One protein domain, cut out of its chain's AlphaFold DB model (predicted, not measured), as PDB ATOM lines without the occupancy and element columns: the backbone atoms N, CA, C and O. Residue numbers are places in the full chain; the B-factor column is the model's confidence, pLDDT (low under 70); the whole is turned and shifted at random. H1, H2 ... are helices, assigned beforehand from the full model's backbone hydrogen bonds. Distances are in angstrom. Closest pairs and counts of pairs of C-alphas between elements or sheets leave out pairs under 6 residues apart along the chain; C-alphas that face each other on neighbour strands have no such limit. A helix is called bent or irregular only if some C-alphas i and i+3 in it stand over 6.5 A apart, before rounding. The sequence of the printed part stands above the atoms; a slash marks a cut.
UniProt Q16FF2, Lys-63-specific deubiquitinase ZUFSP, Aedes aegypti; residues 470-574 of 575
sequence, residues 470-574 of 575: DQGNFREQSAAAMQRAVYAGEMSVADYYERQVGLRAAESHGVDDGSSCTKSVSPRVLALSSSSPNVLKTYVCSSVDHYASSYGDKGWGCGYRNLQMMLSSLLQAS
ATOM      1  N   ASP A 470      -8.481 -47.154  59.408       76.56
ATOM      2  CA  ASP A 470      -7.864 -45.951  59.977       76.56
ATOM      3  C   ASP A 470      -6.326 -46.048  60.140       76.56
ATOM      4  O   ASP A 470      -5.719 -45.162  60.735       76.56
ATOM      5  N   GLN A 471      -5.682 -47.085  59.575       66.62
ATOM      6  CA  GLN A 471      -4.221 -47.312  59.616       66.62
ATOM      7  C   GLN A 471      -3.506 -46.938  58.299       66.62
ATOM      8  O   GLN A 471      -2.283 -47.021  58.188       66.62
ATOM      9  N   GLY A 472      -4.270 -46.603  57.254       63.78
ATOM     10  CA  GLY A 472      -3.800 -46.507  55.870       63.78
ATOM     11  C   GLY A 472      -3.521 -45.092  55.362       63.78
ATOM     12  O   GLY A 472      -4.073 -44.706  54.332       63.78
ATOM     13  N   ASN A 473      -2.673 -44.307  56.029       79.94
ATOM     14  CA  ASN A 473      -2.251 -43.008  55.497       79.94
ATOM     15  C   ASN A 473      -1.123 -43.162  54.453       79.94
ATOM     16  O   ASN A 473      -0.127 -43.850  54.696       79.94
ATOM     17  N   PHE A 474      -1.229 -42.456  53.319       87.88
ATOM     18  CA  PHE A 474      -0.209 -42.424  52.256       87.88
ATOM     19  C   PHE A 474       1.197 -42.117  52.796       87.88
ATOM     20  O   PHE A 474       2.177 -42.719  52.354       87.88
ATOM     21  N   ARG A 475       1.285 -41.215  53.782       86.69
ATOM     22  CA  ARG A 475       2.537 -40.767  54.408       86.69
ATOM     23  C   ARG A 475       3.205 -41.823  55.290       86.69
ATOM     24  O   ARG A 475       4.422 -41.976  55.269       86.69
ATOM     25  N   GLU A 476       2.422 -42.559  56.073       87.31
ATOM     26  CA  GLU A 476       2.946 -43.633  56.927       87.31
ATOM     27  C   GLU A 476       3.325 -44.851  56.083       87.31
ATOM     28  O   GLU A 476       4.397 -45.433  56.270       87.31
ATOM     29  N   GLN A 477       2.504 -45.182  55.079       89.56
ATOM     30  CA  GLN A 477       2.829 -46.239  54.133       89.56
ATOM     31  C   GLN A 477       4.097 -45.910  53.329       89.56
ATOM     32  O   GLN A 477       4.937 -46.800  53.160       89.56
ATOM     33  N   SER A 478       4.266 -44.668  52.855       91.38
ATOM     34  CA  SER A 478       5.450 -44.272  52.084       91.38
ATOM     35  C   SER A 478       6.714 -44.392  52.929       91.38
ATOM     36  O   SER A 478       7.635 -45.094  52.514       91.38
ATOM     37  N   ALA A 479       6.726 -43.831  54.143       90.38
ATOM     38  CA  ALA A 479       7.849 -43.930  55.072       90.38
ATOM     39  C   ALA A 479       8.206 -45.392  55.394       90.38
ATOM     40  O   ALA A 479       9.342 -45.815  55.172       90.38
ATOM     41  N   ALA A 480       7.238 -46.205  55.830       91.12
ATOM     42  CA  ALA A 480       7.490 -47.593  56.223       91.12
ATOM     43  C   ALA A 480       7.910 -48.490  55.041       91.12
ATOM     44  O   ALA A 480       8.706 -49.418  55.206       91.12
ATOM     45  N   ALA A 481       7.385 -48.248  53.836       91.94
ATOM     46  CA  ALA A 481       7.774 -48.995  52.641       91.94
ATOM     47  C   ALA A 481       9.142 -48.559  52.094       91.94
ATOM     48  O   ALA A 481       9.897 -49.410  51.624       91.94
ATOM     49  N   MET A 482       9.487 -47.275  52.207       93.69
ATOM     50  CA  MET A 482      10.821 -46.763  51.897       93.69
ATOM     51  C   MET A 482      11.874 -47.299  52.870       93.69
ATOM     52  O   MET A 482      12.880 -47.839  52.421       93.69
ATOM     53  N   GLN A 483      11.621 -47.265  54.181       94.44
ATOM     54  CA  GLN A 483      12.506 -47.870  55.188       94.44
ATOM     55  C   GLN A 483      12.748 -49.358  54.906       94.44
ATOM     56  O   GLN A 483      13.893 -49.807  54.898       94.44
ATOM     57  N   ARG A 484      11.694 -50.125  54.587       94.50
ATOM     58  CA  ARG A 484      11.831 -51.538  54.188       94.50
ATOM     59  C   ARG A 484      12.705 -51.736  52.945       94.50
ATOM     60  O   ARG A 484      13.464 -52.697  52.917       94.50
ATOM     61  N   ALA A 485      12.647 -50.840  51.958       94.69
ATOM     62  CA  ALA A 485      13.520 -50.904  50.783       94.69
ATOM     63  C   ALA A 485      14.993 -50.586  51.113       94.69
ATOM     64  O   ALA A 485      15.882 -51.222  50.551       94.69
ATOM     65  N   VAL A 486      15.262 -49.678  52.062       96.69
ATOM     66  CA  VAL A 486      16.626 -49.433  52.576       96.69
ATOM     67  C   VAL A 486      17.163 -50.671  53.296       96.69
ATOM     68  O   VAL A 486      18.251 -51.141  52.973       96.69
ATOM     69  N   TYR A 487      16.387 -51.262  54.212       95.56
ATOM     70  CA  TYR A 487      16.785 -52.489  54.918       95.56
ATOM     71  C   TYR A 487      16.973 -53.696  53.988       95.56
ATOM     72  O   TYR A 487      17.811 -54.553  54.262       95.56
ATOM     73  N   ALA A 488      16.227 -53.768  52.883       96.12
ATOM     74  CA  ALA A 488      16.397 -54.794  51.853       96.12
ATOM     75  C   ALA A 488      17.605 -54.547  50.923       96.12
ATOM     76  O   ALA A 488      17.921 -55.407  50.103       96.12
ATOM     77  N   GLY A 489      18.267 -53.386  51.011       93.69
ATOM     78  CA  GLY A 489      19.326 -52.976  50.082       93.69
ATOM     79  C   GLY A 489      18.826 -52.606  48.678       93.69
ATOM     80  O   GLY A 489      19.633 -52.440  47.767       93.69
ATOM     81  N   GLU A 490      17.510 -52.465  48.488       94.62
ATOM     82  CA  GLU A 490      16.876 -52.072  47.218       94.62
ATOM     83  C   GLU A 490      16.919 -50.552  46.973       94.62
ATOM     84  O   GLU A 490      16.616 -50.088  45.873       94.62
ATOM     85  N   MET A 491      17.264 -49.764  47.995       93.00
ATOM     86  CA  MET A 491      17.350 -48.305  47.946       93.00
ATOM     87  C   MET A 491      18.491 -47.814  48.842       93.00
ATOM     88  O   MET A 491      18.675 -48.346  49.937       93.00
ATOM     89  N   SER A 492      19.252 -46.803  48.413       96.19
ATOM     90  CA  SER A 492      20.312 -46.249  49.259       96.19
ATOM     91  C   SER A 492      19.755 -45.317  50.341       96.19
ATOM     92  O   SER A 492      18.648 -44.783  50.239       96.19
ATOM     93  N   VAL A 493      20.555 -45.079  51.383       94.31
ATOM     94  CA  VAL A 493      20.230 -44.104  52.438       94.31
ATOM     95  C   VAL A 493      20.149 -42.677  51.870       94.31
ATOM     96  O   VAL A 493      19.329 -41.887  52.326       94.31
ATOM     97  N   ALA A 494      20.935 -42.350  50.837       95.06
ATOM     98  CA  ALA A 494      20.848 -41.058  50.157       95.06
ATOM     99  C   ALA A 494      19.506 -40.901  49.415       95.06
ATOM    100  O   ALA A 494      18.799 -39.918  49.643       95.06
ATOM    101  N   ASP A 495      19.110 -41.909  48.624       92.62
ATOM    102  CA  ASP A 495      17.822 -41.920  47.906       92.62
ATOM    103  C   ASP A 495      16.631 -41.815  48.872       92.62
ATOM    104  O   ASP A 495      15.616 -41.195  48.552       92.62
ATOM    105  N   TYR A 496      16.741 -42.426  50.059       93.00
ATOM    106  CA  TYR A 496      15.730 -42.333  51.113       93.00
ATOM    107  C   TYR A 496      15.498 -40.882  51.540       93.00
ATOM    108  O   TYR A 496      14.357 -40.423  51.528       93.00
ATOM    109  N   TYR A 497      16.559 -40.142  51.880       94.50
ATOM    110  CA  TYR A 497      16.425 -38.748  52.302       94.50
ATOM    111  C   TYR A 497      15.969 -37.833  51.160       94.50
ATOM    112  O   TYR A 497      15.107 -36.983  51.387       94.50
ATOM    113  N   GLU A 498      16.464 -38.029  49.935       91.62
ATOM    114  CA  GLU A 498      16.016 -37.261  48.763       91.62
ATOM    115  C   GLU A 498      14.509 -37.445  48.516       91.62
ATOM    116  O   GLU A 498      13.761 -36.466  48.424       91.62
ATOM    117  N   ARG A 499      14.023 -38.694  48.514       91.06
ATOM    118  CA  ARG A 499      12.590 -39.004  48.362       91.06
ATOM    119  C   ARG A 499      11.753 -38.512  49.540       91.06
ATOM    120  O   ARG A 499      10.643 -38.035  49.325       91.06
ATOM    121  N   GLN A 500      12.273 -38.564  50.767       91.06
ATOM    122  CA  GLN A 500      11.590 -38.036  51.954       91.06
ATOM    123  C   GLN A 500      11.403 -36.509  51.878       91.06
ATOM    124  O   GLN A 500      10.366 -35.992  52.304       91.06
ATOM    125  N   VAL A 501      12.373 -35.778  51.316       91.44
ATOM    126  CA  VAL A 501      12.256 -34.334  51.045       91.44
ATOM    127  C   VAL A 501      11.248 -34.069  49.924       91.44
ATOM    128  O   VAL A 501      10.375 -33.215  50.097       91.44
ATOM    129  N   GLY A 502      11.305 -34.830  48.826       90.00
ATOM    130  CA  GLY A 502      10.344 -34.738  47.718       90.00
ATOM    131  C   GLY A 502       8.895 -34.955  48.168       90.00
ATOM    132  O   GLY A 502       8.035 -34.121  47.891       90.00
ATOM    133  N   LEU A 503       8.642 -36.003  48.958       90.50
ATOM    134  CA  LEU A 503       7.330 -36.292  49.548       90.50
ATOM    135  C   LEU A 503       6.838 -35.165  50.463       90.50
ATOM    136  O   LEU A 503       5.699 -34.728  50.324       90.50
ATOM    137  N   ARG A 504       7.693 -34.638  51.351       89.31
ATOM    138  CA  ARG A 504       7.328 -33.505  52.224       89.31
ATOM    139  C   ARG A 504       6.949 -32.262  51.410       89.31
ATOM    140  O   ARG A 504       6.007 -31.563  51.777       89.31
ATOM    141  N   ALA A 505       7.664 -31.989  50.319       90.06
ATOM    142  CA  ALA A 505       7.357 -30.878  49.424       90.06
ATOM    143  C   ALA A 505       6.057 -31.111  48.633       90.06
ATOM    144  O   ALA A 505       5.261 -30.185  48.489       90.06
ATOM    145  N   ALA A 506       5.800 -32.331  48.160       90.25
ATOM    146  CA  ALA A 506       4.540 -32.688  47.508       90.25
ATOM    147  C   ALA A 506       3.340 -32.506  48.457       90.25
ATOM    148  O   ALA A 506       2.351 -31.864  48.097       90.25
ATOM    149  N   GLU A 507       3.463 -32.984  49.700       88.44
ATOM    150  CA  GLU A 507       2.455 -32.822  50.755       88.44
ATOM    151  C   GLU A 507       2.169 -31.348  51.074       88.44
ATOM    152  O   GLU A 507       1.004 -30.973  51.202       88.44
ATOM    153  N   SER A 508       3.194 -30.491  51.172       89.56
ATOM    154  CA  SER A 508       2.995 -29.077  51.528       89.56
ATOM    155  C   SER A 508       2.335 -28.243  50.427       89.56
ATOM    156  O   SER A 508       1.725 -27.222  50.733       89.56
ATOM    157  N   HIS A 509       2.465 -28.647  49.160       88.25
ATOM    158  CA  HIS A 509       1.893 -27.928  48.015       88.25
ATOM    159  C   HIS A 509       0.621 -28.584  47.453       88.25
ATOM    160  O   HIS A 509      -0.083 -27.955  46.666       88.25
ATOM    161  N   GLY A 510       0.317 -29.831  47.828       89.81
ATOM    162  CA  GLY A 510      -0.794 -30.604  47.262       89.81
ATOM    163  C   GLY A 510      -0.580 -31.017  45.798       89.81
ATOM    164  O   GLY A 510      -1.550 -31.268  45.084       89.81
ATOM    165  N   VAL A 511       0.675 -31.063  45.339       90.38
ATOM    166  CA  VAL A 511       1.063 -31.365  43.951       90.38
ATOM    167  C   VAL A 511       1.891 -32.648  43.931       90.38
ATOM    168  O   VAL A 511       2.794 -32.809  44.746       90.38
ATOM    169  N   ASP A 512       1.586 -33.559  43.005       91.50
ATOM    170  CA  ASP A 512       2.343 -34.802  42.803       91.50
ATOM    171  C   ASP A 512       3.805 -34.500  42.421       91.50
ATOM    172  O   ASP A 512       4.063 -33.630  41.589       91.50
ATOM    173  N   ASP A 513       4.758 -35.227  43.010       90.44
ATOM    174  CA  ASP A 513       6.196 -35.019  42.780       90.44
ATOM    175  C   ASP A 513       6.670 -35.441  41.375       90.44
ATOM    176  O   ASP A 513       7.809 -35.169  40.992       90.44
ATOM    177  N   GLY A 514       5.820 -36.115  40.593       90.81
ATOM    178  CA  GLY A 514       6.153 -36.636  39.274       90.81
ATOM    179  C   GLY A 514       7.130 -37.816  39.291       90.81
ATOM    180  O   GLY A 514       7.490 -38.299  38.219       90.81
ATOM    181  N   SER A 515       7.528 -38.329  40.460       89.00
ATOM    182  CA  SER A 515       8.530 -39.402  40.608       89.00
ATOM    183  C   SER A 515       8.118 -40.722  39.943       89.00
ATOM    184  O   SER A 515       8.963 -41.525  39.550       89.00
ATOM    185  N   SER A 516       6.810 -40.934  39.789       92.69
ATOM    186  CA  SER A 516       6.194 -42.111  39.161       92.69
ATOM    187  C   SER A 516       5.677 -41.861  37.733       92.69
ATOM    188  O   SER A 516       5.027 -42.736  37.148       92.69
ATOM    189  N   CYS A 517       5.935 -40.672  37.177       95.12
ATOM    190  CA  CYS A 517       5.395 -40.209  35.902       95.12
ATOM    191  C   CYS A 517       6.273 -40.631  34.709       95.12
ATOM    192  O   CYS A 517       7.447 -40.273  34.610       95.12
ATOM    193  N   THR A 518       5.671 -41.324  33.744       95.38
ATOM    194  CA  THR A 518       6.276 -41.690  32.458       95.38
ATOM    195  C   THR A 518       5.537 -40.980  31.330       95.38
ATOM    196  O   THR A 518       4.408 -41.335  30.985       95.38
ATOM    197  N   LYS A 519       6.188 -39.985  30.726       93.06
ATOM    198  CA  LYS A 519       5.620 -39.172  29.643       93.06
ATOM    199  C   LYS A 519       5.704 -39.861  28.280       93.06
ATOM    200  O   LYS A 519       6.460 -40.816  28.092       93.06
ATOM    201  N   SER A 520       5.000 -39.320  27.284       88.38
ATOM    202  CA  SER A 520       5.087 -39.710  25.857       88.38
ATOM    203  C   SER A 520       4.599 -41.127  25.494       88.38
ATOM    204  O   SER A 520       4.990 -41.680  24.460       88.38
ATOM    205  N   VAL A 521       3.692 -41.707  26.288       91.62
ATOM    206  CA  VAL A 521       3.158 -43.057  26.036       91.62
ATOM    207  C   VAL A 521       2.359 -43.117  24.727       91.62
ATOM    208  O   VAL A 521       2.698 -43.921  23.856       91.62
ATOM    209  N   SER A 522       1.357 -42.248  24.532       90.94
ATOM    210  CA  SER A 522       0.502 -42.271  23.327       90.94
ATOM    211  C   SER A 522       1.296 -42.110  22.012       90.94
ATOM    212  O   SER A 522       1.103 -42.930  21.110       90.94
ATOM    213  N   PRO A 523       2.244 -41.149  21.879       90.62
ATOM    214  CA  PRO A 523       3.087 -41.031  20.684       90.62
ATOM    215  C   PRO A 523       3.951 -42.268  20.405       90.62
ATOM    216  O   PRO A 523       4.086 -42.681  19.252       90.62
ATOM    217  N   ARG A 524       4.520 -42.897  21.446       92.69
ATOM    218  CA  ARG A 524       5.365 -44.090  21.287       92.69
ATOM    219  C   ARG A 524       4.554 -45.319  20.877       92.69
ATOM    220  O   ARG A 524       5.002 -46.061  20.004       92.69
ATOM    221  N   VAL A 525       3.354 -45.499  21.432       92.94
ATOM    222  CA  VAL A 525       2.410 -46.544  20.996       92.94
ATOM    223  C   VAL A 525       2.019 -46.338  19.530       92.94
ATOM    224  O   VAL A 525       2.074 -47.289  18.751       92.94
ATOM    225  N   LEU A 526       1.699 -45.106  19.122       92.38
ATOM    226  CA  LEU A 526       1.343 -44.800  17.734       92.38
ATOM    227  C   LEU A 526       2.493 -45.104  16.758       92.38
ATOM    228  O   LEU A 526       2.260 -45.728  15.725       92.38
ATOM    229  N   ALA A 527       3.728 -44.717  17.089       92.75
ATOM    230  CA  ALA A 527       4.902 -44.988  16.256       92.75
ATOM    231  C   ALA A 527       5.168 -46.496  16.081       92.75
ATOM    232  O   ALA A 527       5.363 -46.962  14.959       92.75
ATOM    233  N   LEU A 528       5.111 -47.270  17.174       94.38
ATOM    234  CA  LEU A 528       5.250 -48.731  17.134       94.38
ATOM    235  C   LEU A 528       4.142 -49.376  16.290       94.38
ATOM    236  O   LEU A 528       4.420 -50.230  15.444       94.38
ATOM    237  N   SER A 529       2.900 -48.926  16.464       94.69
ATOM    238  CA  SER A 529       1.746 -49.448  15.732       94.69
ATOM    239  C   SER A 529       1.837 -49.167  14.227       94.69
ATOM    240  O   SER A 529       1.654 -50.075  13.423       94.69
ATOM    241  N   SER A 530       2.238 -47.954  13.830       92.19
ATOM    242  CA  SER A 530       2.471 -47.589  12.421       92.19
ATOM    243  C   SER A 530       3.605 -48.382  11.759       92.19
ATOM    244  O   SER A 530       3.606 -48.544  10.542       92.19
ATOM    245  N   SER A 531       4.565 -48.890  12.541       94.19
ATOM    246  CA  SER A 531       5.639 -49.771  12.047       94.19
ATOM    247  C   SER A 531       5.252 -51.258  11.977       94.19
ATOM    248  O   SER A 531       6.029 -52.074  11.482       94.19
ATOM    249  N   SER A 532       4.067 -51.631  12.471       94.25
ATOM    250  CA  SER A 532       3.653 -53.028  12.633       94.25
ATOM    251  C   SER A 532       2.842 -53.527  11.426       94.25
ATOM    252  O   SER A 532       1.707 -53.089  11.239       94.25
ATOM    253  N   PRO A 533       3.332 -54.508  10.638       92.56
ATOM    254  CA  PRO A 533       2.678 -54.934   9.391       92.56
ATOM    255  C   PRO A 533       1.312 -55.614   9.592       92.56
ATOM    256  O   PRO A 533       0.541 -55.734   8.646       92.56
ATOM    257  N   ASN A 534       1.001 -56.043  10.819       94.00
ATOM    258  CA  ASN A 534      -0.251 -56.719  11.167       94.00
ATOM    259  C   ASN A 534      -1.343 -55.763  11.692       94.00
ATOM    260  O   ASN A 534      -2.399 -56.234  12.114       94.00
ATOM    261  N   VAL A 535      -1.114 -54.442  11.703       94.56
ATOM    262  CA  VAL A 535      -2.084 -53.459  12.214       94.56
ATOM    263  C   VAL A 535      -2.696 -52.655  11.068       94.56
ATOM    264  O   VAL A 535      -2.064 -51.778  10.493       94.56
ATOM    265  N   LEU A 536      -3.971 -52.923  10.763       92.38
ATOM    266  CA  LEU A 536      -4.703 -52.234   9.690       92.38
ATOM    267  C   LEU A 536      -5.077 -50.786  10.040       92.38
ATOM    268  O   LEU A 536      -5.142 -49.929   9.162       92.38
ATOM    269  N   LYS A 537      -5.379 -50.514  11.314       93.50
ATOM    270  CA  LYS A 537      -5.721 -49.177  11.813       93.50
ATOM    271  C   LYS A 537      -5.478 -49.096  13.315       93.50
ATOM    272  O   LYS A 537      -5.730 -50.058  14.033       93.50
ATOM    273  N   THR A 538      -5.037 -47.930  13.776       94.12
ATOM    274  CA  THR A 538      -4.796 -47.644  15.196       94.12
ATOM    275  C   THR A 538      -5.624 -46.437  15.607       94.12
ATOM    276  O   THR A 538      -5.667 -45.447  14.877       94.12
ATOM    277  N   TYR A 539      -6.248 -46.507  16.778       93.25
ATOM    278  CA  TYR A 539      -6.841 -45.359  17.450       93.25
ATOM    279  C   TYR A 539      -6.165 -45.233  18.813       93.25
ATOM    280  O   TYR A 539      -6.155 -46.188  19.586       93.25
ATOM    281  N   VAL A 540      -5.576 -44.073  19.079       91.75
ATOM    282  CA  VAL A 540      -5.026 -43.701  20.386       91.75
ATOM    283  C   VAL A 540      -5.836 -42.531  20.930       91.75
ATOM    284  O   VAL A 540      -6.417 -41.763  20.161       91.75
ATOM    285  N   CYS A 541      -5.890 -42.406  22.252       91.19
ATOM    286  CA  CYS A 541      -6.356 -41.185  22.896       91.19
ATOM    287  C   CYS A 541      -5.414 -40.004  22.586       91.19
ATOM    288  O   CYS A 541      -4.354 -40.163  21.970       91.19
ATOM    289  N   SER A 542      -5.801 -38.815  23.048       90.56
ATOM    290  CA  SER A 542      -4.904 -37.668  23.195       90.56
ATOM    291  C   SER A 542      -3.633 -38.030  23.984       90.56
ATOM    292  O   SER A 542      -3.497 -39.120  24.551       90.56
ATOM    293  N   SER A 543      -2.653 -37.128  23.995       91.38
ATOM    294  CA  SER A 543      -1.422 -37.342  24.760       91.38
ATOM    295  C   SER A 543      -1.746 -37.589  26.241       91.38
ATOM    296  O   SER A 543      -2.592 -36.906  26.813       91.38
ATOM    297  N   VAL A 544      -1.143 -38.623  26.827       94.12
ATOM    298  CA  VAL A 544      -1.344 -39.065  28.214       94.12
ATOM    299  C   VAL A 544       0.027 -39.342  28.816       94.12
ATOM    300  O   VAL A 544       0.840 -40.061  28.220       94.12
ATOM    301  N   ASP A 545       0.246 -38.817  30.016       94.88
ATOM    302  CA  ASP A 545       1.354 -39.206  30.877       94.88
ATOM    303  C   ASP A 545       0.889 -40.344  31.795       94.88
ATOM    304  O   ASP A 545      -0.198 -40.287  32.370       94.88
ATOM    305  N   HIS A 546       1.690 -41.404  31.916       95.94
ATOM    306  CA  HIS A 546       1.368 -42.571  32.737       95.94
ATOM    307  C   HIS A 546       1.902 -42.401  34.160       95.94
ATOM    308  O   HIS A 546       3.104 -42.222  34.339       95.94
ATOM    309  N   TYR A 547       1.045 -42.564  35.168       96.38
ATOM    310  CA  TYR A 547       1.423 -42.490  36.581       96.38
ATOM    311  C   TYR A 547       1.385 -43.887  37.209       96.38
ATOM    312  O   TYR A 547       0.332 -44.522  37.266       96.38
ATOM    313  N   ALA A 548       2.536 -44.378  37.667       95.62
ATOM    314  CA  ALA A 548       2.627 -45.625  38.426       95.62
ATOM    315  C   ALA A 548       2.316 -45.397  39.918       95.62
ATOM    316  O   ALA A 548       2.391 -44.277  40.413       95.62
ATOM    317  N   SER A 549       2.013 -46.457  40.672       93.75
ATOM    318  CA  SER A 549       1.967 -46.344  42.137       93.75
ATOM    319  C   SER A 549       3.357 -46.143  42.737       93.75
ATOM    320  O   SER A 549       4.308 -46.835  42.363       93.75
ATOM    321  N   SER A 550       3.450 -45.246  43.715       92.31
ATOM    322  CA  SER A 550       4.635 -45.012  44.539       92.31
ATOM    323  C   SER A 550       4.617 -45.899  45.792       92.31
ATOM    324  O   SER A 550       3.723 -46.728  45.990       92.31
ATOM    325  N   TYR A 551       5.603 -45.726  46.676       91.69
ATOM    326  CA  TYR A 551       5.660 -46.414  47.970       91.69
ATOM    327  C   TYR A 551       4.418 -46.156  48.842       91.69
ATOM    328  O   TYR A 551       3.962 -47.077  49.525       91.69
ATOM    329  N   GLY A 552       3.841 -44.949  48.781       90.56
ATOM    330  CA  GLY A 552       2.699 -44.548  49.610       90.56
ATOM    331  C   GLY A 552       1.351 -45.117  49.170       90.56
ATOM    332  O   GLY A 552       0.498 -45.348  50.018       90.56
ATOM    333  N   ASP A 553       1.159 -45.391  47.874       91.50
ATOM    334  CA  ASP A 553      -0.138 -45.815  47.319       91.50
ATOM    335  C   ASP A 553      -0.152 -47.241  46.728       91.50
ATOM    336  O   ASP A 553      -1.174 -47.721  46.222       91.50
ATOM    337  N   LYS A 554       0.967 -47.972  46.811       89.12
ATOM    338  CA  LYS A 554       1.077 -49.357  46.329       89.12
ATOM    339  C   LYS A 554       0.008 -50.259  46.963       89.12
ATOM    340  O   LYS A 554      -0.016 -50.457  48.174       89.12
ATOM    341  N   GLY A 555      -0.839 -50.854  46.120       87.25
ATOM    342  CA  GLY A 555      -1.896 -51.787  46.533       87.25
ATOM    343  C   GLY A 555      -3.279 -51.167  46.776       87.25
ATOM    344  O   GLY A 555      -4.193 -51.905  47.148       87.25
ATOM    345  N   TRP A 556      -3.453 -49.857  46.562       88.19
ATOM    346  CA  TRP A 556      -4.765 -49.186  46.639       88.19
ATOM    347  C   TRP A 556      -4.911 -47.937  45.746       88.19
ATOM    348  O   TRP A 556      -6.022 -47.607  45.340       88.19
ATOM    349  N   GLY A 557      -3.815 -47.275  45.369       90.88
ATOM    350  CA  GLY A 557      -3.806 -45.989  44.664       90.88
ATOM    351  C   GLY A 557      -4.334 -45.962  43.230       90.88
ATOM    352  O   GLY A 557      -4.383 -44.892  42.625       90.88
ATOM    353  N   CYS A 558      -4.734 -47.098  42.652       93.31
ATOM    354  CA  CYS A 558      -5.028 -47.211  41.220       93.31
ATOM    355  C   CYS A 558      -6.121 -46.244  40.728       93.31
ATOM    356  O   CYS A 558      -5.998 -45.710  39.629       93.31
ATOM    357  N   GLY A 559      -7.146 -45.954  41.539       95.00
ATOM    358  CA  GLY A 559      -8.166 -44.952  41.206       95.00
ATOM    359  C   GLY A 559      -7.584 -43.540  41.064       95.00
ATOM    360  O   GLY A 559      -7.852 -42.855  40.079       95.00
ATOM    361  N   TYR A 560      -6.723 -43.140  42.002       94.75
ATOM    362  CA  TYR A 560      -6.054 -41.837  42.012       94.75
ATOM    363  C   TYR A 560      -5.037 -41.711  40.871       94.75
ATOM    364  O   TYR A 560      -5.030 -40.704  40.165       94.75
ATOM    365  N   ARG A 561      -4.238 -42.757  40.615       96.06
ATOM    366  CA  ARG A 561      -3.290 -42.793  39.486       96.06
ATOM    367  C   ARG A 561      -4.006 -42.753  38.131       96.06
ATOM    368  O   ARG A 561      -3.602 -42.001  37.249       96.06
ATOM    369  N   ASN A 562      -5.127 -43.460  37.978       96.31
ATOM    370  CA  ASN A 562      -5.966 -43.365  36.777       96.31
ATOM    371  C   ASN A 562      -6.557 -41.958  36.590       96.31
ATOM    372  O   ASN A 562      -6.606 -41.463  35.463       96.31
ATOM    373  N   LEU A 563      -6.967 -41.291  37.674       97.19
ATOM    374  CA  LEU A 563      -7.426 -39.901  37.625       97.19
ATOM    375  C   LEU A 563      -6.303 -38.947  37.186       97.19
ATOM    376  O   LEU A 563      -6.539 -38.126  36.304       97.19
ATOM    377  N   GLN A 564      -5.081 -39.095  37.711       95.88
ATOM    378  CA  GLN A 564      -3.908 -38.334  37.253       95.88
ATOM    379  C   GLN A 564      -3.637 -38.539  35.754       95.88
ATOM    380  O   GLN A 564      -3.443 -37.562  35.031       95.88
ATOM    381  N   MET A 565      -3.706 -39.780  35.257       95.81
ATOM    382  CA  MET A 565      -3.551 -40.072  33.825       95.81
ATOM    383  C   MET A 565      -4.623 -39.375  32.971       95.81
ATOM    384  O   MET A 565      -4.284 -38.741  31.970       95.81
ATOM    385  N   MET A 566      -5.898 -39.411  33.376       95.50
ATOM    386  CA  MET A 566      -6.973 -38.696  32.670       95.50
ATOM    387  C   MET A 566      -6.772 -37.173  32.699       95.50
ATOM    388  O   MET A 566      -6.864 -36.524  31.655       95.50
ATOM    389  N   LEU A 567      -6.443 -36.605  33.864       95.00
ATOM    390  CA  LEU A 567      -6.185 -35.172  34.029       95.00
ATOM    391  C   LEU A 567      -4.996 -34.701  33.183       95.00
ATOM    392  O   LEU A 567      -5.092 -33.642  32.567       95.00
ATOM    393  N   SER A 568      -3.923 -35.496  33.075       93.88
ATOM    394  CA  SER A 568      -2.768 -35.166  32.224       93.88
ATOM    395  C   SER A 568      -3.180 -34.911  30.770       93.88
ATOM    396  O   SER A 568      -2.696 -33.969  30.147       93.88
ATOM    397  N   SER A 569      -4.151 -35.676  30.260       93.56
ATOM    398  CA  SER A 569      -4.656 -35.524  28.895       93.56
ATOM    399  C   SER A 569      -5.529 -34.288  28.716       93.56
ATOM    400  O   SER A 569      -5.402 -33.580  27.720       93.56
ATOM    401  N   LEU A 570      -6.394 -34.003  29.693       94.12
ATOM    402  CA  LEU A 570      -7.280 -32.836  29.661       94.12
ATOM    403  C   LEU A 570      -6.490 -31.524  29.760       94.12
ATOM    404  O   LEU A 570      -6.790 -30.572  29.041       94.12
ATOM    405  N   LEU A 571      -5.447 -31.490  30.594       90.50
ATOM    406  CA  LEU A 571      -4.552 -30.337  30.718       90.50
ATOM    407  C   LEU A 571      -3.766 -30.094  29.421       90.50
ATOM    408  O   LEU A 571      -3.693 -28.960  28.962       90.50
ATOM    409  N   GLN A 572      -3.253 -31.153  28.784       81.94
ATOM    410  CA  GLN A 572      -2.543 -31.056  27.500       81.94
ATOM    411  C   GLN A 572      -3.458 -30.706  26.311       81.94
ATOM    412  O   GLN A 572      -2.960 -30.255  25.287       81.94
ATOM    413  N   ALA A 573      -4.776 -30.892  26.434       68.62
ATOM    414  CA  ALA A 573      -5.772 -30.479  25.439       68.62
ATOM    415  C   ALA A 573      -6.324 -29.054  25.666       68.62
ATOM    416  O   ALA A 573      -7.152 -28.589  24.884       68.62
ATOM    417  N   SER A 574      -5.902 -28.383  26.743       57.16
ATOM    418  CA  SER A 574      -6.360 -27.041  27.142       57.16
ATOM    419  C   SER A 574      -5.355 -25.931  26.787       57.16
ATOM    420  O   SER A 574      -5.462 -24.815  27.299       57.16
TER     421      SER A 574
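Overview. This is residues 470 to 574 of the 575 residues of the protein "Lys-63-specific deubiquitinase ZUFSP" of Aedes aegypti (UniProt Q16FF2). The model is a long, loose shape: a helical hairpin, H1 and H2, stands crosswise at one end, and a long loop of chain with H3 in its outgoing limb reaches away to the other end, turns at a tip and folds back. H4 lies beside this loop, between the hairpin and H3 along the long axis, and the tip, residues 531 to 536, sticks out free. The printed part has 105 residues with four named helices, in the order H1, H2, H3, H4, and no named strand; the class is all helix, with 56 residues in the helices. The whole is loose, with a radius of gyration of the C-alphas of 17.3 A, and elongated, spanning 49 by 32 by 25 A.

Arrangement. From the first printed residue, the chain comes to H1, residues 474 to 487, and after a tight link of 5 residues to H2, residues 493 to 509. H1 and H2 form a helical hairpin, two helices that follow each other, touch and run opposite ways. Their lines stand at a shallow tilt of 8 degrees, and their centres are 11.7 A apart. They touch with 5 pairs of C-alphas within 8 A; the closest C-alphas are those of Val 486 and Val 493, 6.4 A apart. H2 touches H1 with residues 493 to 500 alone. A long link of 11 residues leads to H3, residues 521 to 530, which touches no helix. Before H3, residues 517 to 518 pair with residues 546 to 547, antiparallel, as a short pairing outside any named strand. After H3 comes a long link of 27 residues, then H4, residues 558 to 572, which touches no helix either. H2 and H3 are apart, and so are H3 and H4, H1 and H3, H1 and H4, and H2 and H4. In the backbones of H1, H2 and H3 every pair of O of residue i and N of residue i+4 is within hydrogen-bond range; in H4 it is 10 of 11 pairs.

Along the chain. H1 begins at the C-alpha of Phe 474, (-0.209, -42.424, 52.256), ends at Tyr 487 and is 19.9 A long from first to last C-alpha. H2, the longest helix with 17 residues, runs 24.8 A from Val 493 to the C-alpha of His 509 at (1.893, -27.928, 48.015). Along H1 the x values rise from -0.209 to 16.785, and along H2 they fall from 20.230 to 1.893. H3 has 10 residues, Val 521 to Ser 530, and is 14.4 A long; its z values fall from 26.036 to 12.421. H4 has 15 residues, Cys 558 to Gln 572, is 21.3 A long and ends with its last C-alpha at (-2.543, -31.056, 27.500). No helix is bent or irregular.

Size, cuts and confidence. The two C-alphas farthest apart are those of Asp 470 and Pro 533, 52.4 A, while the first and last printed C-alphas, of Asp 470 and Ser 574, are 37.9 A apart. The printed part has no cut. The link from H1 to H2 is tight; those from H2 to H3 and from H3 to H4 are long. The latter, residues 531 to 557, has no named element, and its C-alphas lie 3 to 32 A from the mean of all C-alphas. Within it, residues 531 to 536 stand free, with no C-alpha 8 or more residues away along the chain within 10 A. The mean pLDDT of the printed part is 91.1. Residues 471 to 472 and 573 to 574 are under 70, which is low confidence.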